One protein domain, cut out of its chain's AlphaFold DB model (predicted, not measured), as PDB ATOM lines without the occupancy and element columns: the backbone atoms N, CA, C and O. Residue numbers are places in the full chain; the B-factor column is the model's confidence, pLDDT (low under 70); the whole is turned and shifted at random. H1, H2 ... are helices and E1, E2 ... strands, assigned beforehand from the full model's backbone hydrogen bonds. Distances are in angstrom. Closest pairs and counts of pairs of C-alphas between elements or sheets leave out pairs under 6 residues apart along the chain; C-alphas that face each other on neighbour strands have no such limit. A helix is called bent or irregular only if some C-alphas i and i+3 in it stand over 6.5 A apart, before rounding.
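Overview. This is residues 4 to 193 of the 201 residues of an uncharacterized protein of Corynebacterium striatum (UniProt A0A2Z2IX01). Two rings of strands share the long, bent strands E8 and E14: E5, E6, E7, E14 and E8 make a small closed barrel, and E8 and E14 with E10, E12 and E13 curl into a second, nearly closed ring, with E9 beside E10 and E11 beside E12. A twisted antiparallel sheet, E1 E2 E3 E4, stands next to them with its edge strand E4 by E14 and E8, and H3 packs on the outside of the closed barrel. The printed part has 190 residues, with three named helices and fourteen named strands in the order H1, H2, E1 to E9, H3, E10 to E14; it is mostly strand, and the barrel's sheet is mixed. It is compact, with a radius of gyration of the C-alphas of 16.6 A and spans of 52 by 43 by 26 A.

Arrangement. Start at H1, residues 6 to 9, and H2, residues 11 to 14, which meet only through their link. Next come E1, residues 16 to 18, E2, 25 to 30, E3, 35 to 42, and E4, 45 to 52, a meander of hairpins, each strand the antiparallel neighbour of the one before; find N 16 and O 28, N 27 and O 39, and N 36 and O 51, each pair 2.9 A apart. H1 only grazes this sheet, with residues 7 to 8; H2 is on it at a height of 8.0 A, only just over E2 with 3 C-alphas, and Val 14 and His 29 have their closest C-alphas, 6.7 A. E5, residues 57 to 65, E6, 68 to 73, and E7, 76 to 82, are a second meander, with N 60 and O 72, and N 71 and O 78, at 2.9 A. With E8, residues 99 to 114, they form a Greek key, the first strand also the antiparallel neighbour of the fourth: N 59 and O 101 are 3.0 A apart. In the ring E14, residues 184 to 193, is parallel to E7, N 193 and O 81 at 2.9 A, and antiparallel to E8, N 108 and O 190 at 2.9 A. E9, residues 122 to 124, is antiparallel to E10, 143 to 149, N 122 and O 147 at 2.9 A, and E10 to E14, N 146 and O 187 at 2.9 A. E11, residues 151 to 157, E12, 164 to 170, and E13, 173 to 177, are a third meander, with N 154 and O 167 at 2.9 A and N 168 and O 175 at 3.0 A; E13 is parallel to E8, N 107 and O 174 at 2.9 A. The closest C-alphas of E10 and E12 are those of Gly 148 and Val 170, 5.8 A; of E4 and E14, Thr 51 and Val 192, 5.6 A. H3, residues 128 to 134, is outside the barrel; its closest C-alpha to E7 is Thr 128, 6.3 A from Phe 78. Every O i to N i+4 pair is within hydrogen-bond range in H3; H1 and H2 are too short for such a pair.

Along the chain. Find C-alpha 6, where H1 begins, at (66.190, 18.000, -0.999). E3 is 22.9 A long, E4 23.2 A and E5 22.3 A. E8 runs 36.2 A from C-alpha 99 at (80.650, -8.043, 5.402), bending by 75 degrees at residue 102. E14, 23.6 A long, bends by 74 degrees at residue 188 and ends at C-alpha 193, (78.409, 3.714, 6.930).

Size, cuts and confidence. The two C-alphas farthest apart are those of Ala 90 and His 117, 52.0 A. The printed part has no cut, and the link from E7 to E8, residues 83 to 98, is long. The mean pLDDT of the printed part is 84.1; look for values under 70 at residues 4 to 9, 86 to 97, 127 to 132, 134 to 135 and 137 to 138.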
ATOM      1  N   PHE A   4      70.308  17.321   2.642       62.38
ATOM      2  CA  PHE A   4      70.262  15.997   2.012       62.38
ATOM      3  C   PHE A   4      68.841  15.422   1.891       62.38
ATOM      4  O   PHE A   4      68.660  14.311   1.397       62.38
ATOM      5  N   LEU A   5      67.819  16.138   2.370       58.97
ATOM      6  CA  LEU A   5      66.425  15.756   2.127       58.97
ATOM      7  C   LEU A   5      65.962  16.269   0.760       58.97
ATOM      8  O   LEU A   5      65.261  15.552   0.059       58.97
ATOM      9  N   GLU A   6      66.435  17.448   0.344       60.22
ATOM     10  CA  GLU A   6      66.190  18.000  -0.999       60.22
ATOM     11  C   GLU A   6      66.758  17.099  -2.109       60.22
ATOM     12  O   GLU A   6      66.162  16.958  -3.170       60.22
ATOM     13  N   THR A   7      67.865  16.401  -1.840       61.12
ATOM     14  CA  THR A   7      68.509  15.488  -2.798       61.12
ATOM     15  C   THR A   7      67.739  14.186  -3.046       61.12
ATOM     16  O   THR A   7      68.060  13.456  -3.981       61.12
ATOM     17  N   VAL A   8      66.760  13.846  -2.200       64.50
ATOM     18  CA  VAL A   8      65.977  12.607  -2.344       64.50
ATOM     19  C   VAL A   8      64.998  12.702  -3.513       64.50
ATOM     20  O   VAL A   8      64.841  11.728  -4.247       64.50
ATOM     21  N   ASP A   9      64.386  13.868  -3.723       68.00
ATOM     22  CA  ASP A   9      63.383  14.065  -4.776       68.00
ATOM     23  C   ASP A   9      63.991  13.926  -6.184       68.00
ATOM     24  O   ASP A   9      63.340  13.431  -7.104       68.00
ATOM     25  N   GLU A  10      65.266  14.286  -6.342       70.38
ATOM     26  CA  GLU A  10      66.006  14.203  -7.609       70.38
ATOM     27  C   GLU A  10      66.669  12.832  -7.831       70.38
ATOM     28  O   GLU A  10      67.119  12.522  -8.936       70.38
ATOM     29  N   LEU A  11      66.707  11.972  -6.802       76.31
ATOM     30  CA  LEU A  11      67.442  10.708  -6.839       76.31
ATOM     31  C   LEU A  11      66.982   9.806  -7.990       76.31
ATOM     32  O   LEU A  11      67.813   9.198  -8.658       76.31
ATOM     33  N   HIS A  12      65.677   9.739  -8.255       76.69
ATOM     34  CA  HIS A  12      65.127   8.896  -9.322       76.69
ATOM     35  C   HIS A  12      65.613   9.285 -10.730       76.69
ATOM     36  O   HIS A  12      65.562   8.450 -11.632       76.69
ATOM     37  N   GLU A  13      66.089  10.517 -10.936       77.38
ATOM     38  CA  GLU A  13      66.588  10.975 -12.238       77.38
ATOM     39  C   GLU A  13      68.059  10.601 -12.474       77.38
ATOM     40  O   GLU A  13      68.476  10.411 -13.619       77.38
ATOM     41  N   VAL A  14      68.842  10.478 -11.398       79.50
ATOM     42  CA  VAL A  14      70.311  10.351 -11.452       79.50
ATOM     43  C   VAL A  14      70.851   9.050 -10.858       79.50
ATOM     44  O   VAL A  14      72.040   8.746 -11.008       79.50
ATOM     45  N   ALA A  15      70.017   8.287 -10.151       83.69
ATOM     46  CA  ALA A  15      70.415   7.041  -9.517       83.69
ATOM     47  C   ALA A  15      70.440   5.869 -10.494       83.69
ATOM     48  O   ALA A  15      69.676   5.776 -11.456       83.69
ATOM     49  N   ARG A  16      71.324   4.924 -10.191       86.44
ATOM     50  CA  ARG A  16      71.368   3.612 -10.826       86.44
ATOM     51  C   ARG A  16      70.488   2.661 -10.028       86.44
ATOM     52  O   ARG A  16      70.558   2.652  -8.798       86.44
ATOM     53  N   SER A  17      69.679   1.863 -10.714       87.88
ATOM     54  CA  SER A  17      68.949   0.773 -10.074       87.88
ATOM     55  C   SER A  17      69.863  -0.431  -9.867       87.88
ATOM     56  O   SER A  17      70.707  -0.741 -10.710       87.88
ATOM     57  N   HIS A  18      69.679  -1.120  -8.745       86.06
ATOM     58  CA  HIS A  18      70.352  -2.376  -8.440       86.06
ATOM     59  C   HIS A  18      69.315  -3.437  -8.072       86.06
ATOM     60  O   HIS A  18      68.373  -3.169  -7.329       86.06
ATOM     61  N   GLU A  19      69.500  -4.651  -8.589       82.94
ATOM     62  CA  GLU A  19      68.729  -5.814  -8.152       82.94
ATOM     63  C   GLU A  19      69.393  -6.417  -6.911       82.94
ATOM     64  O   GLU A  19      70.571  -6.778  -6.954       82.94
ATOM     65  N   ASP A  20      68.638  -6.559  -5.822       79.50
ATOM     66  CA  ASP A  20      69.091  -7.255  -4.621       79.50
ATOM     67  C   ASP A  20      67.952  -8.094  -4.019       79.50
ATOM     68  O   ASP A  20      66.847  -7.589  -3.855       79.50
ATOM     69  N   PRO A  21      68.175  -9.371  -3.662       77.38
ATOM     70  CA  PRO A  21      67.118 -10.235  -3.137       77.38
ATOM     71  C   PRO A  21      66.611  -9.846  -1.738       77.38
ATOM     72  O   PRO A  21      65.630 -10.424  -1.273       77.38
ATOM     73  N   ALA A  22      67.290  -8.941  -1.029       76.50
ATOM     74  CA  ALA A  22      66.906  -8.486   0.302       76.50
ATOM     75  C   ALA A  22      66.009  -7.237   0.297       76.50
ATOM     76  O   ALA A  22      65.557  -6.861   1.382       76.50
ATOM     77  N   PHE A  23      65.778  -6.611  -0.861       80.69
ATOM     78  CA  PHE A  23      64.976  -5.398  -1.031       80.69
ATOM     79  C   PHE A  23      64.096  -5.492  -2.283       80.69
ATOM     80  O   PHE A  23      64.452  -6.146  -3.256       80.69
ATOM     81  N   ASP A  24      62.953  -4.814  -2.265       85.69
ATOM     82  CA  ASP A  24      62.041  -4.743  -3.411       85.69
ATOM     83  C   ASP A  24      62.594  -3.822  -4.514       85.69
ATOM     84  O   ASP A  24      62.403  -4.070  -5.704       85.69
ATOM     85  N   GLU A  25      63.311  -2.769  -4.113       87.06
ATOM     86  CA  GLU A  25      64.013  -1.839  -4.995       87.06
ATOM     87  C   GLU A  25      65.236  -1.264  -4.273       87.06
ATOM     88  O   GLU A  25      65.168  -0.939  -3.083       87.06
ATOM     89  N   VAL A  26      66.338  -1.095  -5.011       88.69
ATOM     90  CA  VAL A  26      67.479  -0.293  -4.566       88.69
ATOM     91  C   VAL A  26      67.879   0.715  -5.638       88.69
ATOM     92  O   VAL A  26      68.105   0.360  -6.796       88.69
ATOM     93  N   LEU A  27      68.015   1.972  -5.222       90.88
ATOM     94  CA  LEU A  27      68.510   3.088  -6.020       90.88
ATOM     95  C   LEU A  27      69.782   3.627  -5.383       90.88
ATOM     96  O   LEU A  27      69.781   3.960  -4.202       90.88
ATOM     97  N   TYR A  28      70.852   3.752  -6.160       90.50
ATOM     98  CA  TYR A  28      72.132   4.247  -5.672       90.50
ATOM     99  C   TYR A  28      72.663   5.391  -6.528       90.50
ATOM    100  O   TYR A  28      72.782   5.284  -7.752       90.50
ATOM    101  N   HIS A  29      73.059   6.473  -5.864       89.75
ATOM    102  CA  HIS A  29      73.787   7.576  -6.469       89.75
ATOM    103  C   HIS A  29      75.012   7.933  -5.625       89.75
ATOM    104  O   HIS A  29      74.957   7.963  -4.393       89.75
ATOM    105  N   ARG A  30      76.119   8.236  -6.306       89.69
ATOM    106  CA  ARG A  30      77.343   8.746  -5.696       89.69
ATOM    107  C   ARG A  30      77.739  10.051  -6.351       89.69
ATOM    108  O   ARG A  30      78.050  10.082  -7.538       89.69
ATOM    109  N   ASP A  31      77.829  11.065  -5.515       86.06
ATOM    110  CA  ASP A  31      78.264  12.399  -5.870       86.06
ATOM    111  C   ASP A  31      79.812  12.490  -5.853       86.06
ATOM    112  O   ASP A  31      80.462  11.876  -4.989       86.06
ATOM    113  N   PRO A  32      80.448  13.256  -6.761       87.56
ATOM    114  CA  PRO A  32      81.895  13.487  -6.767       87.56
ATOM    115  C   PRO A  32      82.451  14.098  -5.472       87.56
ATOM    116  O   PRO A  32      83.629  13.902  -5.163       87.56
ATOM    117  N   SER A  33      81.628  14.807  -4.694       87.81
ATOM    118  CA  SER A  33      81.981  15.329  -3.367       87.81
ATOM    119  C   SER A  33      82.200  14.232  -2.321       87.81
ATOM    120  O   SER A  33      82.775  14.511  -1.267       87.81
ATOM    121  N   GLY A  34      81.782  12.994  -2.607       89.50
ATOM    122  CA  GLY A  34      81.881  11.838  -1.718       89.50
ATOM    123  C   GLY A  34      80.570  11.475  -1.020       89.50
ATOM    124  O   GLY A  34      80.511  10.423  -0.379       89.50
ATOM    125  N   ILE A  35      79.523  12.293  -1.150       91.19
ATOM    126  CA  ILE A  35      78.179  11.947  -0.678       91.19
ATOM    127  C   ILE A  35      77.641  10.765  -1.483       91.19
ATOM    128  O   ILE A  35      77.822  10.668  -2.696       91.19
ATOM    129  N   CYS A  36      77.006   9.831  -0.788       90.75
ATOM    130  CA  CYS A  36      76.293   8.722  -1.400       90.75
ATOM    131  C   CYS A  36      74.858   8.731  -0.884       90.75
ATOM    132  O   CYS A  36      74.627   8.931   0.308       90.75
ATOM    133  N   ILE A  37      73.905   8.485  -1.771       89.94
ATOM    134  CA  ILE A  37      72.487   8.402  -1.438       89.94
ATOM    135  C   ILE A  37      71.994   7.048  -1.918       89.94
ATOM    136  O   ILE A  37      72.174   6.692  -3.082       89.94
ATOM    137  N   THR A  38      71.396   6.287  -1.004       90.62
ATOM    138  CA  THR A  38      70.838   4.968  -1.305       90.62
ATOM    139  C   THR A  38      69.374   4.923  -0.904       90.62
ATOM    140  O   THR A  38      69.061   4.992   0.284       90.62
ATOM    141  N   GLY A  39      68.483   4.831  -1.885       90.19
ATOM    142  CA  GLY A  39      67.072   4.521  -1.678       90.19
ATOM    143  C   GLY A  39      66.884   3.010  -1.595       90.19
ATOM    144  O   GLY A  39      67.379   2.292  -2.458       90.19
ATOM    145  N   MET A  40      66.198   2.525  -0.565       88.62
ATOM    146  CA  MET A  40      65.915   1.101  -0.365       88.62
ATOM    147  C   MET A  40      64.445   0.911   0.006       88.62
ATOM    148  O   MET A  40      63.955   1.573   0.925       88.62
ATOM    149  N   ALA A  41      63.765  -0.008  -0.678       87.94
ATOM    150  CA  ALA A  41      62.387  -0.402  -0.389       87.94
ATOM    151  C   ALA A  41      62.319  -1.839   0.162       87.94
ATOM    152  O   ALA A  41      62.962  -2.737  -0.379       87.94
ATOM    153  N   TYR A  42      61.566  -2.058   1.243       82.50
ATOM    154  CA  TYR A  42      61.367  -3.352   1.905       82.50
ATOM    155  C   TYR A  42      59.950  -3.454   2.492       82.50
ATOM    156  O   TYR A  42      59.611  -2.673   3.377       82.50
ATOM    157  N   GLU A  43      59.152  -4.436   2.060       82.00
ATOM    158  CA  GLU A  43      57.829  -4.765   2.635       82.00
ATOM    159  C   GLU A  43      56.916  -3.529   2.805       82.00
ATOM    160  O   GLU A  43      56.394  -3.261   3.885       82.00
ATOM    161  N   ASP A  44      56.737  -2.768   1.719       81.56
ATOM    162  CA  ASP A  44      55.968  -1.508   1.638       81.56
ATOM    163  C   ASP A  44      56.584  -0.294   2.371       81.56
ATOM    164  O   ASP A  44      56.039   0.813   2.300       81.56
ATOM    165  N   GLU A  45      57.731  -0.449   3.039       82.44
ATOM    166  CA  GLU A  45      58.497   0.658   3.618       82.44
ATOM    167  C   GLU A  45      59.616   1.106   2.674       82.44
ATOM    168  O   GLU A  45      60.325   0.292   2.091       82.44
ATOM    169  N   GLN A  46      59.827   2.418   2.563       84.69
ATOM    170  CA  GLN A  46      60.939   2.994   1.809       84.69
ATOM    171  C   GLN A  46      61.780   3.885   2.717       84.69
ATOM    172  O   GLN A  46      61.253   4.652   3.528       84.69
ATOM    173  N   THR A  47      63.098   3.810   2.567       85.62
ATOM    174  CA  THR A  47      64.025   4.721   3.231       85.62
ATOM    175  C   THR A  47      65.084   5.228   2.271       85.62
ATOM    176  O   THR A  47      65.426   4.563   1.295       85.62
ATOM    177  N   TYR A  48      65.659   6.377   2.613       87.69
ATOM    178  CA  TYR A  48      66.833   6.919   1.951       87.69
ATOM    179  C   TYR A  48      67.950   7.073   2.973       87.69
ATOM    180  O   TYR A  48      67.795   7.748   3.992       87.69
ATOM    181  N   VAL A  49      69.077   6.425   2.704       89.38
ATOM    182  CA  VAL A  49      70.271   6.505   3.535       89.38
ATOM    183  C   VAL A  49      71.287   7.390   2.838       89.38
ATOM    184  O   VAL A  49      71.778   7.070   1.755       89.38
ATOM    185  N   VAL A  50      71.613   8.497   3.494       90.12
ATOM    186  CA  VAL A  50      72.687   9.399   3.083       90.12
ATOM    187  C   VAL A  50      73.947   8.987   3.830       90.12
ATOM    188  O   VAL A  50      73.967   8.948   5.061       90.12
ATOM    189  N   THR A  51      75.003   8.664   3.096       92.44
ATOM    190  CA  THR A  51      76.313   8.314   3.649       92.44
ATOM    191  C   THR A  51      77.401   9.202   3.052       92.44
ATOM    192  O   THR A  51      77.170   9.985   2.130       92.44
ATOM    193  N   PHE A  52      78.611   9.111   3.601       93.44
ATOM    194  CA  PHE A  52      79.766   9.839   3.093       93.44
ATOM    195  C   PHE A  52      80.962   8.905   2.959       93.44
ATOM    196  O   PHE A  52      81.373   8.248   3.919       93.44
ATOM    197  N   ARG A  53      81.561   8.879   1.770       90.94
ATOM    198  CA  ARG A  53      82.782   8.127   1.490       90.94
ATOM    199  C   ARG A  53      84.016   8.995   1.659       90.94
ATOM    200  O   ARG A  53      84.592   9.492   0.696       90.94
ATOM    201  N   GLY A  54      84.418   9.129   2.917       82.25
ATOM    202  CA  GLY A  54      85.688   9.731   3.305       82.25
ATOM    203  C   GLY A  54      86.816   8.705   3.390       82.25
ATOM    204  O   GLY A  54      87.054   7.907   2.484       82.25
ATOM    205  N   SER A  55      87.514   8.722   4.521       84.00
ATOM    206  CA  SER A  55      88.633   7.825   4.796       84.00
ATOM    207  C   SER A  55      88.172   6.374   4.962       84.00
ATOM    208  O   SER A  55      87.412   6.053   5.876       84.00
ATOM    209  N   ALA A  56      88.683   5.495   4.102       91.00
ATOM    210  CA  ALA A  56      88.481   4.053   4.183       91.00
ATOM    211  C   ALA A  56      89.011   3.479   5.506       91.00
ATOM    212  O   ALA A  56      90.125   3.789   5.936       91.00
ATOM    213  N   GLN A  57      88.241   2.584   6.120       92.31
ATOM    214  CA  GLN A  57      88.625   1.848   7.320       92.31
ATOM    215  C   GLN A  57      88.403   0.351   7.113       92.31
ATOM    216  O   GLN A  57      87.432  -0.056   6.486       92.31
ATOM    217  N   GLN A  58      89.301  -0.479   7.640       93.81
ATOM    218  CA  GLN A  58      89.054  -1.918   7.699       93.81
ATOM    219  C   GLN A  58      88.134  -2.221   8.876       93.81
ATOM    220  O   GLN A  58      88.408  -1.798  10.000       93.81
ATOM    221  N   GLY A  59      87.077  -2.983   8.621       91.81
ATOM    222  CA  GLY A  59      86.132  -3.353   9.656       91.81
ATOM    223  C   GLY A  59      85.171  -4.446   9.227       91.81
ATOM    224  O   GLY A  59      85.303  -5.050   8.159       91.81
ATOM    225  N   THR A  60      84.200  -4.677  10.097       89.19
ATOM    226  CA  THR A  60      83.095  -5.601   9.876       89.19
ATOM    227  C   THR A  60      81.791  -4.847  10.059       89.19
ATOM    228  O   THR A  60      81.666  -4.019  10.962       89.19
ATOM    229  N   ILE A  61      80.811  -5.134   9.216       87.69
ATOM    230  CA  ILE A  61      79.463  -4.591   9.336       87.69
ATOM    231  C   ILE A  61      78.449  -5.729   9.244       87.69
ATOM    232  O   ILE A  61      78.578  -6.630   8.414       87.69
ATOM    233  N   TYR A  62      77.458  -5.707  10.134       81.44
ATOM    234  CA  TYR A  62      76.354  -6.666  10.132       81.44
ATOM    235  C   TYR A  62      75.023  -5.921  10.097       81.44
ATOM    236  O   TYR A  62      74.858  -4.929  10.808       81.44
ATOM    237  N   ARG A  63      74.049  -6.414   9.325       81.12
ATOM    238  CA  ARG A  63      72.686  -5.862   9.321       81.12
ATOM    239  C   ARG A  63      71.887  -6.329  10.517       81.12
ATOM    240  O   ARG A  63      71.710  -7.531  10.716       81.12
ATOM    241  N   ALA A  64      71.357  -5.376  11.269       78.12
ATOM    242  CA  ALA A  64      70.493  -5.632  12.409       78.12
ATOM    243  C   ALA A  64      69.009  -5.420  12.085       78.12
ATOM    244  O   ALA A  64      68.158  -6.151  12.584       78.12
ATOM    245  N   THR A  65      68.706  -4.434  11.244       79.25
ATOM    246  CA  THR A  65      67.381  -4.157  10.668       79.25
ATOM    247  C   THR A  65      67.574  -3.801   9.193       79.25
ATOM    248  O   THR A  65      68.720  -3.565   8.812       79.25
ATOM    249  N   PRO A  66      66.524  -3.730   8.351       78.81
ATOM    250  CA  PRO A  66      66.686  -3.432   6.926       78.81
ATOM    251  C   PRO A  66      67.635  -2.258   6.632       78.81
ATOM    252  O   PRO A  66      68.458  -2.371   5.735       78.81
ATOM    253  N   PHE A  67      67.616  -1.203   7.456       84.12
ATOM    254  CA  PHE A  67      68.370   0.037   7.217       84.12
ATOM    255  C   PHE A  67      69.465   0.336   8.254       84.12
ATOM    256  O   PHE A  67      70.203   1.312   8.115       84.12
ATOM    257  N   ILE A  68      69.565  -0.470   9.319       86.88
ATOM    258  CA  ILE A  68      70.542  -0.285  10.398       86.88
ATOM    259  C   ILE A  68      71.461  -1.496  10.454       86.88
ATOM    260  O   ILE A  68      71.016  -2.639  10.592       86.88
ATOM    261  N   GLY A  69      72.759  -1.227  10.450       86.25
ATOM    262  CA  GLY A  69      73.778  -2.207  10.787       86.25
ATOM    263  C   GLY A  69      74.547  -1.818  12.037       86.25
ATOM    264  O   GLY A  69      74.461  -0.689  12.517       86.25
ATOM    265  N   VAL A  70      75.320  -2.752  12.575       88.88
ATOM    266  CA  VAL A  70      76.365  -2.422  13.544       88.88
ATOM    267  C   VAL A  70      77.702  -2.552  12.861       88.88
ATOM    268  O   VAL A  70      77.995  -3.546  12.196       88.88
ATOM    269  N   VAL A  71      78.502  -1.521  13.069       90.50
ATOM    270  CA  VAL A  71      79.833  -1.359  12.518       90.50
ATOM    271  C   VAL A  71      80.843  -1.638  13.617       90.50
ATOM    272  O   VAL A  71      80.733  -1.110  14.723       90.50
ATOM    273  N   GLU A  72      81.840  -2.450  13.291       90.81
ATOM    274  CA  GLU A  72      82.998  -2.756  14.122       90.81
ATOM    275  C   GLU A  72      84.265  -2.322  13.380       90.81
ATOM    276  O   GLU A  72      84.663  -2.925  12.384       90.81
ATOM    277  N   THR A  73      84.891  -1.241  13.842       91.69
ATOM    278  CA  THR A  73      86.082  -0.640  13.216       91.69
ATOM    279  C   THR A  73      86.868   0.173  14.236       91.69
ATOM    280  O   THR A  73      86.293   0.721  15.174       91.69
ATOM    281  N   ALA A  74      88.190   0.263  14.071       86.81
ATOM    282  CA  ALA A  74      89.070   1.079  14.917       86.81
ATOM    283  C   ALA A  74      88.873   0.868  16.440       86.81
ATOM    284  O   ALA A  74      88.967   1.808  17.228       86.81
ATOM    285  N   GLY A  75      88.567  -0.369  16.857       86.56
ATOM    286  CA  GLY A  75      88.296  -0.720  18.258       86.56
ATOM    287  C   GLY A  75      86.961  -0.204  18.810       86.56
ATOM    288  O   GLY A  75      86.731  -0.291  20.012       86.56
ATOM    289  N   LYS A  76      86.088   0.331  17.951       89.19
ATOM    290  CA  LYS A  76      84.760   0.843  18.290       89.19
ATOM    291  C   LYS A  76      83.678  -0.034  17.685       89.19
ATOM    292  O   LYS A  76      83.867  -0.650  16.637       89.19
ATOM    293  N   ARG A  77      82.527  -0.031  18.352       88.56
ATOM    294  CA  ARG A  77      81.321  -0.742  17.945       88.56
ATOM    295  C   ARG A  77      80.110   0.159  18.124       88.56
ATOM    296  O   ARG A  77      79.889   0.655  19.224       88.56
ATOM    297  N   PHE A  78      79.345   0.381  17.063       91.25
ATOM    298  CA  PHE A  78      78.199   1.293  17.090       91.25
ATOM    299  C   PHE A  78      77.166   0.921  16.027       91.25
ATOM    300  O   PHE A  78      77.502   0.320  15.009       91.25
ATOM    301  N   ALA A  79      75.906   1.280  16.266       91.19
ATOM    302  CA  ALA A  79      74.868   1.198  15.246       91.19
ATOM    303  C   ALA A  79      75.037   2.344  14.239       91.19
ATOM    304  O   ALA A  79      75.337   3.467  14.637       91.19
ATOM    305  N   ALA A  80      74.811   2.075  12.960       92.56
ATOM    306  CA  ALA A  80      74.855   3.060  11.891       92.56
ATOM    307  C   ALA A  80      73.712   2.815  10.904       92.56
ATOM    308  O   ALA A  80      73.275   1.674  10.738       92.56
ATOM    309  N   LEU A  81      73.256   3.869  10.229       92.25
ATOM    310  CA  LEU A  81      72.516   3.680   8.984       92.25
ATOM    311  C   LEU A  81      73.491   3.161   7.927       92.25
ATOM    312  O   LEU A  81      74.605   3.676   7.806       92.25
ATOM    313  N   VAL A  82      73.100   2.121   7.205       90.19
ATOM    314  CA  VAL A  82      73.997   1.413   6.285       90.19
ATOM    315  C   VAL A  82      73.433   1.455   4.886       90.19
ATOM    316  O   VAL A  82      72.230   1.294   4.707       90.19
ATOM    317  N   ASP A  83      74.301   1.688   3.910       88.25
ATOM    318  CA  ASP A  83      73.881   1.710   2.515       88.25
ATOM    319  C   ASP A  83      73.822   0.320   1.887       88.25
ATOM    320  O   ASP A  83      73.250   0.201   0.823       88.25
ATOM    321  N   ALA A  84      74.384  -0.724   2.496       81.50
ATOM    322  CA  ALA A  84      74.535  -2.025   1.843       81.50
ATOM    323  C   ALA A  84      73.377  -2.996   2.124       81.50
ATOM    324  O   ALA A  84      72.828  -3.007   3.235       81.50
ATOM    325  N   PRO A  85      73.082  -3.907   1.182       71.75
ATOM    326  CA  PRO A  85      72.189  -5.009   1.431       71.75
ATOM    327  C   PRO A  85      72.966  -6.139   2.094       71.75
ATOM    328  O   PRO A  85      74.048  -6.543   1.673       71.75
ATOM    329  N   PHE A  86      72.397  -6.677   3.159       69.62
ATOM    330  CA  PHE A  86      72.943  -7.862   3.795       69.62
ATOM    331  C   PHE A  86      71.865  -8.918   3.738       69.62
ATOM    332  O   PHE A  86      70.834  -8.802   4.405       69.62
ATOM    333  N   SER A  87      72.079  -9.931   2.908       53.31
ATOM    334  CA  SER A  87      71.121 -11.008   2.703       53.31
ATOM    335  C   SER A  87      70.786 -11.643   4.055       53.31
ATOM    336  O   SER A  87      71.650 -12.237   4.698       53.31
ATOM    337  N   LEU A  88      69.540 -11.507   4.517       51.59
ATOM    338  CA  LEU A  88      69.029 -12.372   5.578       51.59
ATOM    339  C   LEU A  88      68.690 -13.711   4.921       51.59
ATOM    340  O   LEU A  88      67.942 -13.720   3.942       51.59
ATOM    341  N   PRO A  89      69.153 -14.858   5.440       42.78
ATOM    342  CA  PRO A  89      68.496 -16.113   5.119       42.78
ATOM    343  C   PRO A  89      67.032 -16.026   5.562       42.78
ATOM    344  O   PRO A  89      66.746 -15.549   6.666       42.78
ATOM    345  N   ALA A  90      66.109 -16.519   4.731       35.59
ATOM    346  CA  ALA A  90      64.709 -16.641   5.116       35.59
ATOM    347  C   ALA A  90      64.606 -17.397   6.456       35.59
ATOM    348  O   ALA A  90      65.071 -18.531   6.580       35.59
ATOM    349  N   GLY A  91      64.025 -16.750   7.470       37.59
ATOM    350  CA  GLY A  91      63.835 -17.334   8.799       37.59
ATOM    351  C   GLY A  91      65.001 -17.194   9.786       37.59
ATOM    352  O   GLY A  91      64.946 -17.843  10.830       37.59
ATOM    353  N   ASN A  92      66.024 -16.367   9.524       38.69
ATOM    354  CA  ASN A  92      67.048 -16.065  10.533       38.69
ATOM    355  C   ASN A  92      66.713 -14.791  11.340       38.69
ATOM    356  O   ASN A  92      66.812 -13.690  10.799       38.69
ATOM    357  N   PRO A  93      66.380 -14.901  12.640       43.50
ATOM    358  CA  PRO A  93      66.114 -13.744  13.492       43.50
ATOM    359  C   PRO A  93      67.379 -12.986  13.953       43.50
ATOM    360  O   PRO A  93      67.240 -12.005  14.681       43.50
ATOM    361  N   ALA A  94      68.599 -13.415  13.579       43.28
ATOM    362  CA  ALA A  94      69.848 -12.822  14.080       43.28
ATOM    363  C   ALA A  94      71.090 -12.992  13.170       43.28
ATOM    364  O   ALA A  94      72.153 -13.376  13.656       43.28
ATOM    365  N   GLY A  95      71.022 -12.680  11.871       50.06
ATOM    366  CA  GLY A  95      72.264 -12.438  11.120       50.06
ATOM    367  C   GLY A  95      72.184 -12.700   9.627       50.06
ATOM    368  O   GLY A  95      72.115 -13.850   9.192       50.06
ATOM    369  N   GLY A  96      72.243 -11.620   8.849       58.34
ATOM    370  CA  GLY A  96      72.765 -11.713   7.491       58.34
ATOM    371  C   GLY A  96      74.267 -11.988   7.520       58.34
ATOM    372  O   GLY A  96      74.897 -11.924   8.580       58.34
ATOM    373  N   GLU A  97      74.848 -12.318   6.372       66.25
ATOM    374  CA  GLU A  97      76.299 -12.484   6.277       66.25
ATOM    375  C   GLU A  97      77.006 -11.185   6.687       66.25
ATOM    376  O   GLU A  97      76.646 -10.091   6.247       66.25
ATOM    377  N   ALA A  98      77.988 -11.300   7.583       76.12
ATOM    378  CA  ALA A  98      78.805 -10.164   7.974       76.12
ATOM    379  C   ALA A  98      79.730  -9.798   6.811       76.12
ATOM    380  O   ALA A  98      80.489 -10.643   6.332       76.12
ATOM    381  N   LEU A  99      79.702  -8.536   6.390       78.62
ATOM    382  CA  LEU A  99      80.650  -8.043   5.402       78.62
ATOM    383  C   LEU A  99      81.907  -7.589   6.135       78.62
ATOM    384  O   LEU A  99      81.887  -6.621   6.896       78.62
ATOM    385  N   GLN A 100      83.001  -8.303   5.899       87.56
ATOM    386  CA  GLN A 100      84.326  -7.891   6.332       87.56
ATOM    387  C   GLN A 100      85.053  -7.231   5.165       87.56
ATOM    388  O   GLN A 100      85.106  -7.785   4.067       87.56
ATOM    389  N   GLY A 101      85.658  -6.072   5.405       88.31
ATOM    390  CA  GLY A 101      86.492  -5.417   4.408       88.31
ATOM    391  C   GLY A 101      86.586  -3.915   4.602       88.31
ATOM    392  O   GLY A 101      86.594  -3.405   5.724       88.31
ATOM    393  N   THR A 102      86.682  -3.210   3.479       92.06
ATOM    394  CA  THR A 102      86.757  -1.752   3.458       92.06
ATOM    395  C   THR A 102      85.380  -1.144   3.696       92.06
ATOM    396  O   THR A 102      84.456  -1.367   2.921       92.06
ATOM    397  N   LEU A 103      85.272  -0.332   4.742       93.06
ATOM    398  CA  LEU A 103      84.089   0.422   5.139       93.06
ATOM    399  C   LEU A 103      84.402   1.919   5.146       93.06
ATOM    400  O   LEU A 103      85.552   2.322   5.334       93.06
ATOM    401  N   TYR A 104      83.370   2.744   5.009       94.81
ATOM    402  CA  TYR A 104      83.480   4.199   5.086       94.81
ATOM    403  C   TYR A 104      82.520   4.734   6.159       94.81
ATOM    404  O   TYR A 104      81.453   5.262   5.834       94.81
ATOM    405  N   PRO A 105      82.848   4.547   7.451       94.69
ATOM    406  CA  PRO A 105      82.056   5.104   8.537       94.69
ATOM    407  C   PRO A 105      82.224   6.627   8.586       94.69
ATOM    408  O   PRO A 105      83.342   7.149   8.572       94.69
ATOM    409  N   ALA A 106      81.107   7.333   8.703       96.00
ATOM    410  CA  ALA A 106      81.065   8.780   8.833       96.00
ATOM    411  C   ALA A 106      79.981   9.200   9.827       96.00
ATOM    412  O   ALA A 106      79.094   8.422  10.185       96.00
ATOM    413  N   LEU A 107      80.072  10.443  10.288       95.62
ATOM    414  CA  LEU A 107      79.117  11.047  11.203       95.62
ATOM    415  C   LEU A 107      78.450  12.235  10.518       95.62
ATOM    416  O   LEU A 107      79.135  13.140  10.048       95.62
ATOM    417  N   LEU A 108      77.124  12.249  10.483       95.31
ATOM    418  CA  LEU A 108      76.350  13.401  10.039       95.31
ATOM    419  C   LEU A 108      76.011  14.237  11.270       95.31
ATOM    420  O   LEU A 108      75.242  13.789  12.127       95.31
ATOM    421  N   ALA A 109      76.624  15.414  11.399       96.00
ATOM    422  CA  ALA A 109      76.407  16.279  12.549       96.00
ATOM    423  C   ALA A 109      74.947  16.754  12.591       96.00
ATOM    424  O   ALA A 109      74.415  17.277  11.614       96.00
ATOM    425  N   THR A 110      74.301  16.568  13.741       94.50
ATOM    426  CA  THR A 110      72.931  17.046  13.998       94.50
ATOM    427  C   THR A 110      72.907  18.243  14.933       94.50
ATOM    428  O   THR A 110      71.998  19.062  14.859       94.50
ATOM    429  N   HIS A 111      73.910  18.351  15.802       95.56
ATOM    430  CA  HIS A 111      74.113  19.484  16.693       95.56
ATOM    431  C   HIS A 111      75.607  19.639  16.969       95.56
ATOM    432  O   HIS A 111      76.303  18.641  17.170       95.56
ATOM    433  N   VAL A 112      76.102  20.876  16.958       96.25
ATOM    434  CA  VAL A 112      77.527  21.193  17.109       96.25
ATOM    435  C   VAL A 112      77.686  22.311  18.126       96.25
ATOM    436  O   VAL A 112      77.139  23.399  17.964       96.25
ATOM    437  N   GLU A 113      78.485  22.063  19.155       95.00
ATOM    438  CA  GLU A 113      78.826  23.048  20.176       95.00
ATOM    439  C   GLU A 113      80.334  23.254  20.219       95.00
ATOM    440  O   GLU A 113      81.105  22.298  20.149       95.00
ATOM    441  N   SER A 114      80.768  24.505  20.375       93.25
ATOM    442  CA  SER A 114      82.181  24.801  20.610       93.25
ATOM    443  C   SER A 114      82.624  24.197  21.942       93.25
ATOM    444  O   SER A 114      82.053  24.491  22.994       93.25
ATOM    445  N   ALA A 115      83.660  23.365  21.898       87.62
ATOM    446  CA  ALA A 115      84.294  22.817  23.083       87.62
ATOM    447  C   ALA A 115      85.494  23.681  23.504       87.62
ATOM    448  O   ALA A 115      86.148  24.337  22.694       87.62
ATOM    449  N   GLY A 116      85.808  23.691  24.801       82.62
ATOM    450  CA  GLY A 116      86.996  24.384  25.298       82.62
ATOM    451  C   GLY A 116      88.299  23.781  24.749       82.62
ATOM    452  O   GLY A 116      88.366  22.601  24.424       82.62
ATOM    453  N   HIS A 117      89.377  24.568  24.746       74.75
ATOM    454  CA  HIS A 117      90.705  24.190  24.226       74.75
ATOM    455  C   HIS A 117      91.384  22.999  24.942       74.75
ATOM    456  O   HIS A 117      92.453  22.562  24.533       74.75
ATOM    457  N   HIS A 118      90.801  22.490  26.031       75.69
ATOM    458  CA  HIS A 118      91.317  21.354  26.808       75.69
ATOM    459  C   HIS A 118      90.468  20.091  26.646       75.69
ATOM    460  O   HIS A 118      90.511  19.200  27.495       75.69
ATOM    461  N   VAL A 119      89.651  20.027  25.598       80.38
ATOM    462  CA  VAL A 119      88.748  18.902  25.415       80.38
ATOM    463  C   VAL A 119      89.511  17.637  25.021       80.38
ATOM    464  O   VAL A 119      90.413  17.665  24.186       80.38
ATOM    465  N   THR A 120      89.167  16.522  25.661       83.69
ATOM    466  CA  THR A 120      89.736  15.209  25.331       83.69
ATOM    467  C   THR A 120      88.882  14.557  24.255       83.69
ATOM    468  O   THR A 120      87.663  14.724  24.252       83.69
ATOM    469  N   ALA A 121      89.528  13.838  23.334       86.38
ATOM    470  CA  ALA A 121      88.813  13.090  22.315       86.38
ATOM    471  C   ALA A 121      87.982  11.977  22.964       86.38
ATOM    472  O   ALA A 121      88.537  11.160  23.700       86.38
ATOM    473  N   ASP A 122      86.687  11.940  22.666       89.00
ATOM    474  CA  ASP A 122      85.772  10.930  23.189       89.00
ATOM    475  C   ASP A 122      84.730  10.520  22.144       89.00
ATOM    476  O   ASP A 122      84.403  11.290  21.234       89.00
ATOM    477  N   PHE A 123      84.245   9.286  22.263       90.25
ATOM    478  CA  PHE A 123      83.234   8.691  21.399       90.25
ATOM    479  C   PHE A 123      82.265   7.879  22.253       90.25
ATOM    480  O   PHE A 123      82.614   6.819  22.774       90.25
ATOM    481  N   GLU A 124      81.031   8.350  22.328       88.69
ATOM    482  CA  GLU A 124      79.946   7.690  23.034       88.69
ATOM    483  C   GLU A 124      78.905   7.219  22.019       88.69
ATOM    484  O   GLU A 124      78.365   8.000  21.234       88.69
ATOM    485  N   ALA A 125      78.593   5.928  22.049       85.62
ATOM    486  CA  ALA A 125      77.489   5.346  21.301       85.62
ATOM    487  C   ALA A 125      76.603   4.546  22.264       85.62
ATOM    488  O   ALA A 125      77.124   3.914  23.189       85.62
ATOM    489  N   PRO A 126      75.274   4.539  22.067       78.75
ATOM    490  CA  PRO A 126      74.373   3.645  22.766       78.75
ATOM    491  C   PRO A 126      74.859   2.203  22.672       78.75
ATOM    492  O   PRO A 126      75.298   1.732  21.621       78.75
ATOM    493  N   ASP A 127      74.774   1.514  23.802       67.19
ATOM    494  CA  ASP A 127      75.362   0.197  23.964       67.19
ATOM    495  C   ASP A 127      74.692  -0.845  23.053       67.19
ATOM    496  O   ASP A 127      73.563  -1.291  23.288       67.19
ATOM    497  N   THR A 128      75.417  -1.247  22.009       69.94
ATOM    498  CA  THR A 128      75.007  -2.316  21.091       69.94
ATOM    499  C   THR A 128      74.922  -3.678  21.791       69.94
ATOM    500  O   THR A 128      74.192  -4.550  21.322       69.94
ATOM    501  N   GLU A 129      75.554  -3.873  22.956       65.81
ATOM    502  CA  GLU A 129      75.422  -5.101  23.755       65.81
ATOM    503  C   GLU A 129      73.989  -5.300  24.277       65.81
ATOM    504  O   GLU A 129      73.502  -6.431  24.394       65.81
ATOM    505  N   ARG A 130      73.244  -4.210  24.510       66.88
ATOM    506  CA  ARG A 130      71.825  -4.296  24.891       66.88
ATOM    507  C   ARG A 130      70.965  -4.893  23.785       66.88
ATOM    508  O   ARG A 130      70.035  -5.644  24.083       66.88
ATOM    509  N   PHE A 131      71.294  -4.617  22.524       67.44
ATOM    510  CA  PHE A 131      70.639  -5.274  21.399       67.44
ATOM    511  C   PHE A 131      70.925  -6.779  21.403       67.44
ATOM    512  O   PHE A 131      69.988  -7.559  21.321       67.44
ATOM    513  N   TYR A 132      72.169  -7.211  21.611       66.94
ATOM    514  CA  TYR A 132      72.498  -8.643  21.652       66.94
ATOM    515  C   TYR A 132      71.882  -9.406  22.826       66.94
ATOM    516  O   TYR A 132      71.655 -10.609  22.732       66.94
ATOM    517  N   SER A 133      71.606  -8.729  23.941       70.12
ATOM    518  CA  SER A 133      70.970  -9.371  25.098       70.12
ATOM    519  C   SER A 133      69.455  -9.544  24.950       70.12
ATOM    520  O   SER A 133      68.916 -10.523  25.456       70.12
ATOM    521  N   ASN A 134      68.758  -8.619  24.275       68.88
ATOM    522  CA  ASN A 134      67.288  -8.592  24.231       68.88
ATOM    523  C   ASN A 134      66.677  -8.500  22.819       68.88
ATOM    524  O   ASN A 134      65.454  -8.432  22.711       68.88
ATOM    525  N   TYR A 135      67.497  -8.488  21.767       68.44
ATOM    526  CA  TYR A 135      67.159  -8.480  20.333       68.44
ATOM    527  C   TYR A 135      65.968  -7.594  19.954       68.44
ATOM    528  O   TYR A 135      65.116  -7.981  19.159       68.44
ATOM    529  N   LYS A 136      65.877  -6.391  20.532       70.81
ATOM    530  CA  LYS A 136      64.848  -5.418  20.148       70.81
ATOM    531  C   LYS A 136      65.464  -4.383  19.211       70.81
ATOM    532  O   LYS A 136      66.268  -3.583  19.689       70.81
ATOM    533  N   PRO A 137      65.061  -4.341  17.927       65.88
ATOM    534  CA  PRO A 137      65.482  -3.314  16.974       65.88
ATOM    535  C   PRO A 137      65.384  -1.885  17.508       65.88
ATOM    536  O   PRO A 137      66.283  -1.086  17.291       65.88
ATOM    537  N   SER A 138      64.350  -1.584  18.301       67.44
ATOM    538  CA  SER A 138      64.155  -0.271  18.929       67.44
ATOM    539  C   SER A 138      65.242   0.138  19.930       67.44
ATOM    540  O   SER A 138      65.281   1.293  20.346       67.44
ATOM    541  N   MET A 139      66.115  -0.787  20.345       72.19
ATOM    542  CA  MET A 139      67.282  -0.481  21.177       72.19
ATOM    543  C   MET A 139      68.491  -0.025  20.354       72.19
ATOM    544  O   MET A 139      69.419   0.543  20.927       72.19
ATOM    545  N   LEU A 140      68.497  -0.260  19.039       76.62
ATOM    546  CA  LEU A 140      69.537   0.245  18.155       76.62
ATOM    547  C   LEU A 140      69.175   1.656  17.728       76.62
ATOM    548  O   LEU A 140      68.198   1.895  17.025       76.62
ATOM    549  N   THR A 141      69.998   2.598  18.165       85.56
ATOM    550  CA  THR A 141      69.901   3.987  17.737       85.56
ATOM    551  C   THR A 141      71.233   4.358  17.111       85.56
ATOM    552  O   THR A 141      72.256   4.262  17.789       85.56
ATOM    553  N   PRO A 142      71.262   4.767  15.832       89.75
ATOM    554  CA  PRO A 142      72.501   5.108  15.146       89.75
ATOM    555  C   PRO A 142      72.989   6.504  15.549       89.75
ATOM    556  O   PRO A 142      73.513   7.244  14.731       89.75
ATOM    557  N   ARG A 143      72.748   6.921  16.795       91.94
ATOM    558  CA  ARG A 143      73.164   8.224  17.305       91.94
ATOM    559  C   ARG A 143      74.451   8.058  18.077       91.94
ATOM    560  O   ARG A 143      74.578   7.117  18.851       91.94
ATOM    561  N   VAL A 144      75.371   8.985  17.895       93.81
ATOM    562  CA  VAL A 144      76.633   9.020  18.628       93.81
ATOM    563  C   VAL A 144      76.892  10.433  19.113       93.81
ATOM    564  O   VAL A 144      76.448  11.401  18.493       93.81
ATOM    565  N   ARG A 145      77.637  10.544  20.205       95.00
ATOM    566  CA  ARG A 145      78.215  11.803  20.651       95.00
ATOM    567  C   ARG A 145      79.723  11.703  20.525       95.00
ATOM    568  O   ARG A 145      80.332  10.757  21.020       95.00
ATOM    569  N   VAL A 146      80.330  12.668  19.847       94.69
ATOM    570  CA  VAL A 146      81.784  12.752  19.719       94.69
ATOM    571  C   VAL A 146      82.271  14.102  20.176       94.69
ATOM    572  O   VAL A 146      81.644  15.125  19.918       94.69
ATOM    573  N   THR A 147      83.402  14.108  20.859       95.25
ATOM    574  CA  THR A 147      84.022  15.349  21.312       95.25
ATOM    575  C   THR A 147      85.494  15.332  20.938       95.25
ATOM    576  O   THR A 147      86.121  14.277  20.992       95.25
ATOM    577  N   GLY A 148      86.061  16.467  20.531       95.19
ATOM    578  CA  GLY A 148      87.487  16.552  20.224       95.19
ATOM    579  C   GLY A 148      87.894  17.788  19.428       95.19
ATOM    580  O   GLY A 148      87.091  18.675  19.147       95.19
ATOM    581  N   GLU A 149      89.175  17.823  19.066       95.94
ATOM    582  CA  GLU A 149      89.718  18.738  18.059       95.94
ATOM    583  C   GLU A 149      89.183  18.364  16.668       95.94
ATOM    584  O   GLU A 149      89.167  17.181  16.310       95.94
ATOM    585  N   VAL A 150      88.772  19.368  15.892       96.38
ATOM    586  CA  VAL A 150      88.319  19.222  14.506       96.38
ATOM    587  C   VAL A 150      89.492  19.481  13.568       96.38
ATOM    588  O   VAL A 150      90.042  20.582  13.531       96.38
ATOM    589  N   LYS A 151      89.881  18.455  12.811       95.38
ATOM    590  CA  LYS A 151      91.044  18.483  11.911       95.38
ATOM    591  C   LYS A 151      90.640  18.408  10.450       95.38
ATOM    592  O   LYS A 151      89.546  17.950  10.131       95.38
ATOM    593  N   ASP A 152      91.561  18.825   9.584       95.31
ATOM    594  CA  ASP A 152      91.492  18.618   8.133       95.31
ATOM    595  C   ASP A 152      90.178  19.111   7.511       95.31
ATOM    596  O   ASP A 152      89.587  18.441   6.666       95.31
ATOM    597  N   VAL A 153      89.705  20.276   7.969       96.94
ATOM    598  CA  VAL A 153      88.434  20.851   7.521       96.94
ATOM    599  C   VAL A 153      88.543  21.287   6.065       96.94
ATOM    600  O   VAL A 153      89.338  22.165   5.723       96.94
ATOM    601  N   ALA A 154      87.697  20.706   5.222       95.81
ATOM    602  CA  ALA A 154      87.535  21.069   3.825       95.81
ATOM    603  C   ALA A 154      86.079  21.444   3.544       95.81
ATOM    604  O   ALA A 154      85.151  20.869   4.108       95.81
ATOM    605  N   LYS A 155      85.890  22.427   2.664       96.06
ATOM    606  CA  LYS A 155      84.577  22.803   2.144       96.06
ATOM    607  C   LYS A 155      84.304  22.023   0.859       96.06
ATOM    608  O   LYS A 155      85.178  21.929  -0.001       96.06
ATOM    609  N   HIS A 156      83.084  21.527   0.737       94.19
ATOM    610  CA  HIS A 156      82.563  20.771  -0.390       94.19
ATOM    611  C   HIS A 156      81.266  21.416  -0.889       94.19
ATOM    612  O   HIS A 156      80.659  22.241  -0.202       94.19
ATOM    613  N   VAL A 157      80.868  21.048  -2.101       90.69
ATOM    614  CA  VAL A 157      79.606  21.454  -2.724       90.69
ATOM    615  C   VAL A 157      78.941  20.185  -3.231       90.69
ATOM    616  O   VAL A 157      79.606  19.383  -3.887       90.69
ATOM    617  N   HIS A 158      77.675  19.991  -2.879       85.88
ATOM    618  CA  HIS A 158      76.861  18.896  -3.393       85.88
ATOM    619  C   HIS A 158      76.502  19.177  -4.859       85.88
ATOM    620  O   HIS A 158      76.063  20.282  -5.160       85.88
ATOM    621  N   GLU A 159      76.667  18.225  -5.779       84.56
ATOM    622  CA  GLU A 159      76.468  18.473  -7.217       84.56
ATOM    623  C   GLU A 159      74.994  18.705  -7.560       84.56
ATOM    624  O   GLU A 159      74.690  19.620  -8.317       84.56
ATOM    625  N   LEU A 160      74.086  17.916  -6.974       78.75
ATOM    626  CA  LEU A 160      72.644  18.018  -7.254       78.75
ATOM    627  C   LEU A 160      72.013  19.316  -6.723       78.75
ATOM    628  O   LEU A 160      71.403  20.067  -7.474       78.75
ATOM    629  N   THR A 161      72.204  19.617  -5.436       79.44
ATOM    630  CA  THR A 161      71.555  20.770  -4.788       79.44
ATOM    631  C   THR A 161      72.381  22.050  -4.803       79.44
ATOM    632  O   THR A 161      71.889  23.091  -4.381       79.44
ATOM    633  N   GLU A 162      73.651  21.984  -5.210       85.25
ATOM    634  CA  GLU A 162      74.629  23.078  -5.093       85.25
ATOM    635  C   GLU A 162      74.854  23.570  -3.645       85.25
ATOM    636  O   GLU A 162      75.536  24.573  -3.413       85.25
ATOM    637  N   ASN A 163      74.330  22.845  -2.648       86.25
ATOM    638  CA  ASN A 163      74.461  23.194  -1.239       86.25
ATOM    639  C   ASN A 163      75.907  22.994  -0.762       86.25
ATOM    640  O   ASN A 163      76.564  21.987  -1.053       86.25
ATOM    641  N   GLU A 164      76.407  23.962   0.004       92.75
ATOM    642  CA  GLU A 164      77.741  23.902   0.601       92.75
ATOM    643  C   GLU A 164      77.715  23.101   1.905       92.75
ATOM    644  O   GLU A 164      76.801  23.234   2.715       92.75
ATOM    645  N   PHE A 165      78.756  22.305   2.134       93.56
ATOM    646  CA  PHE A 165      78.954  21.598   3.396       93.56
ATOM    647  C   PHE A 165      80.441  21.491   3.733       93.56
ATOM    648  O   PHE A 165      81.315  21.708   2.889       93.56
ATOM    649  N   TRP A 166      80.748  21.159   4.982       96.31
ATOM    650  CA  TRP A 166      82.116  21.005   5.462       96.31
ATOM    651  C   TRP A 166      82.355  19.580   5.920       96.31
ATOM    652  O   TRP A 166      81.493  18.948   6.525       96.31
ATOM    653  N   VAL A 167      83.554  19.077   5.663       96.50
ATOM    654  CA  VAL A 167      84.003  17.777   6.154       96.50
ATOM    655  C   VAL A 167      85.247  17.995   6.989       96.50
ATOM    656  O   VAL A 167      86.189  18.639   6.539       96.50
ATOM    657  N   GLY A 168      85.250  17.460   8.204       96.06
ATOM    658  CA  GLY A 168      86.418  17.435   9.080       96.06
ATOM    659  C   GLY A 168      86.597  16.068   9.727       96.06
ATOM    660  O   GLY A 168      85.799  15.157   9.516       96.06
ATOM    661  N   HIS A 169      87.640  15.921  10.537       95.69
ATOM    662  CA  HIS A 169      87.917  14.698  11.283       95.69
ATOM    663  C   HIS A 169      87.875  14.949  12.790       95.69
ATOM    664  O   HIS A 169      88.567  15.835  13.292       95.69
ATOM    665  N   VAL A 170      87.098  14.133  13.510       94.19
ATOM    666  CA  VAL A 170      86.973  14.178  14.977       94.19
ATOM    667  C   VAL A 170      87.008  12.760  15.526       94.19
ATOM    668  O   VAL A 170      86.340  11.865  15.012       94.19
ATOM    669  N   ALA A 171      87.823  12.531  16.558       89.88
ATOM    670  CA  ALA A 171      87.964  11.228  17.218       89.88
ATOM    671  C   ALA A 171      88.206  10.040  16.251       89.88
ATOM    672  O   ALA A 171      87.829   8.907  16.550       89.88
ATOM    673  N   GLY A 172      88.845  10.279  15.097       88.88
ATOM    674  CA  GLY A 172      89.148   9.256  14.086       88.88
ATOM    675  C   GLY A 172      88.027   8.960  13.081       88.88
ATOM    676  O   GLY A 172      88.150   8.001  12.324       88.88
ATOM    677  N   PHE A 173      86.959   9.759  13.051       92.50
ATOM    678  CA  PHE A 173      85.892   9.660  12.052       92.50
ATOM    679  C   PHE A 173      85.816  10.915  11.196       92.50
ATOM    680  O   PHE A 173      86.055  12.017  11.693       92.50
ATOM    681  N   ALA A 174      85.448  10.735   9.927       95.31
ATOM    682  CA  ALA A 174      84.976  11.836   9.102       95.31
ATOM    683  C   ALA A 174      83.627  12.324   9.652       95.31
ATOM    684  O   ALA A 174      82.748  11.516   9.964       95.31
ATOM    685  N   VAL A 175      83.477  13.637   9.770       96.12
ATOM    686  CA  VAL A 175      82.256  14.299  10.223       96.12
ATOM    687  C   VAL A 175      81.827  15.305   9.167       96.12
ATOM    688  O   VAL A 175      82.626  16.148   8.759       96.12
ATOM    689  N   VAL A 176      80.575  15.196   8.737       95.81
ATOM    690  CA  VAL A 176      79.919  16.111   7.804       95.81
ATOM    691  C   VAL A 176      79.169  17.167   8.610       95.81
ATOM    692  O   VAL A 176      78.378  16.830   9.493       95.81
ATOM    693  N   PHE A 177      79.418  18.434   8.297       95.38
ATOM    694  CA  PHE A 177      78.843  19.608   8.943       95.38
ATOM    695  C   PHE A 177      78.093  20.466   7.922       95.38
ATOM    696  O   PHE A 177      78.577  20.678   6.811       95.38
ATOM    697  N   GLU A 178      76.946  21.010   8.323       92.25
ATOM    698  CA  GLU A 178      76.176  21.962   7.501       92.25
ATOM    699  C   GLU A 178      76.775  23.368   7.503       92.25
ATOM    700  O   GLU A 178      76.484  24.169   6.626       92.25
ATOM    701  N   GLU A 179      77.629  23.669   8.479       93.06
ATOM    702  CA  GLU A 179      78.317  24.948   8.619       93.06
ATOM    703  C   GLU A 179      79.795  24.715   8.938       93.06
ATOM    704  O   GLU A 179      80.198  23.633   9.371       93.06
ATOM    705  N   ASN A 180      80.620  25.747   8.754       95.88
ATOM    706  CA  ASN A 180      82.037  25.683   9.096       95.88
ATOM    707  C   ASN A 180      82.224  25.398  10.607       95.88
ATOM    708  O   ASN A 180      81.823  26.232  11.426       95.88
ATOM    709  N   PRO A 181      82.832  24.263  11.003       96.19
ATOM    710  CA  PRO A 181      82.881  23.855  12.402       96.19
ATOM    711  C   PRO A 181      83.897  24.665  13.230       96.19
ATOM    712  O   PRO A 181      84.896  25.166  12.703       96.19
ATOM    713  N   PRO A 182      83.705  24.761  14.560       96.06
ATOM    714  CA  PRO A 182      84.728  25.292  15.455       96.06
ATOM    715  C   PRO A 182      85.944  24.352  15.522       96.06
ATOM    716  O   PRO A 182      85.831  23.152  15.300       96.06
ATOM    717  N   ALA A 183      87.112  24.879  15.906       95.12
ATOM    718  CA  ALA A 183      88.352  24.092  16.002       95.12
ATOM    719  C   ALA A 183      88.297  22.958  17.046       95.12
ATOM    720  O   ALA A 183      89.036  21.984  16.949       95.12
ATOM    721  N   HIS A 184      87.432  23.086  18.051       96.19
ATOM    722  CA  HIS A 184      87.148  22.051  19.041       96.19
ATOM    723  C   HIS A 184      85.636  21.970  19.195       96.19
ATOM    724  O   HIS A 184      84.988  23.008  19.359       96.19
ATOM    725  N   ALA A 185      85.078  20.766  19.151       95.44
ATOM    726  CA  ALA A 185      83.636  20.582  19.114       95.44
ATOM    727  C   ALA A 185      83.167  19.425  19.999       95.44
ATOM    728  O   ALA A 185      83.853  18.409  20.113       95.44
ATOM    729  N   ALA A 186      81.981  19.587  20.585       96.00
ATOM    730  CA  ALA A 186      81.117  18.500  21.029       96.00
ATOM    731  C   ALA A 186      79.988  18.358  20.004       96.00
ATOM    732  O   ALA A 186      79.341  19.344  19.652       96.00
ATOM    733  N   ILE A 187      79.801  17.152  19.482       96.75
ATOM    734  CA  ILE A 187      78.971  16.891  18.308       96.75
ATOM    735  C   ILE A 187      78.026  15.745  18.639       96.75
ATOM    736  O   ILE A 187      78.474  14.628  18.897       96.75
ATOM    737  N   ASP A 188      76.726  16.013  18.577       96.00
ATOM    738  CA  ASP A 188      75.720  14.959  18.494       96.00
ATOM    739  C   ASP A 188      75.478  14.661  17.009       96.00
ATOM    740  O   ASP A 188      75.227  15.569  16.207       96.00
ATOM    741  N   ALA A 189      75.570  13.394  16.617       95.44
ATOM    742  CA  ALA A 189      75.534  12.986  15.218       95.44
ATOM    743  C   ALA A 189      74.733  11.705  14.992       95.44
ATOM    744  O   ALA A 189      74.539  10.891  15.900       95.44
ATOM    745  N   VAL A 190      74.321  11.503  13.742       94.69
ATOM    746  CA  VAL A 190      73.895  10.197  13.235       94.69
ATOM    747  C   VAL A 190      75.101   9.512  12.598       94.69
ATOM    748  O   VAL A 190      75.749  10.071  11.717       94.69
ATOM    749  N   ALA A 191      75.415   8.306  13.055       94.88
ATOM    750  CA  ALA A 191      76.415   7.450  12.448       94.88
ATOM    751  C   ALA A 191      75.850   6.800  11.185       94.88
ATOM    752  O   ALA A 191      74.755   6.229  11.179       94.88
ATOM    753  N   VAL A 192      76.637   6.863  10.121       94.88
ATOM    754  CA  VAL A 192      76.325   6.285   8.818       94.88
ATOM    755  C   VAL A 192      77.533   5.502   8.324       94.88
ATOM    756  O   VAL A 192      78.668   5.777   8.718       94.88
ATOM    757  N   CYS A 193      77.316   4.500   7.482       94.19
ATOM    758  CA  CYS A 193      78.409   3.714   6.930       94.19
ATOM    759  C   CYS A 193      78.151   3.409   5.466       94.19
ATOM    760  O   CYS A 193      77.212   2.681   5.145       94.19
TER     761      CYS A 193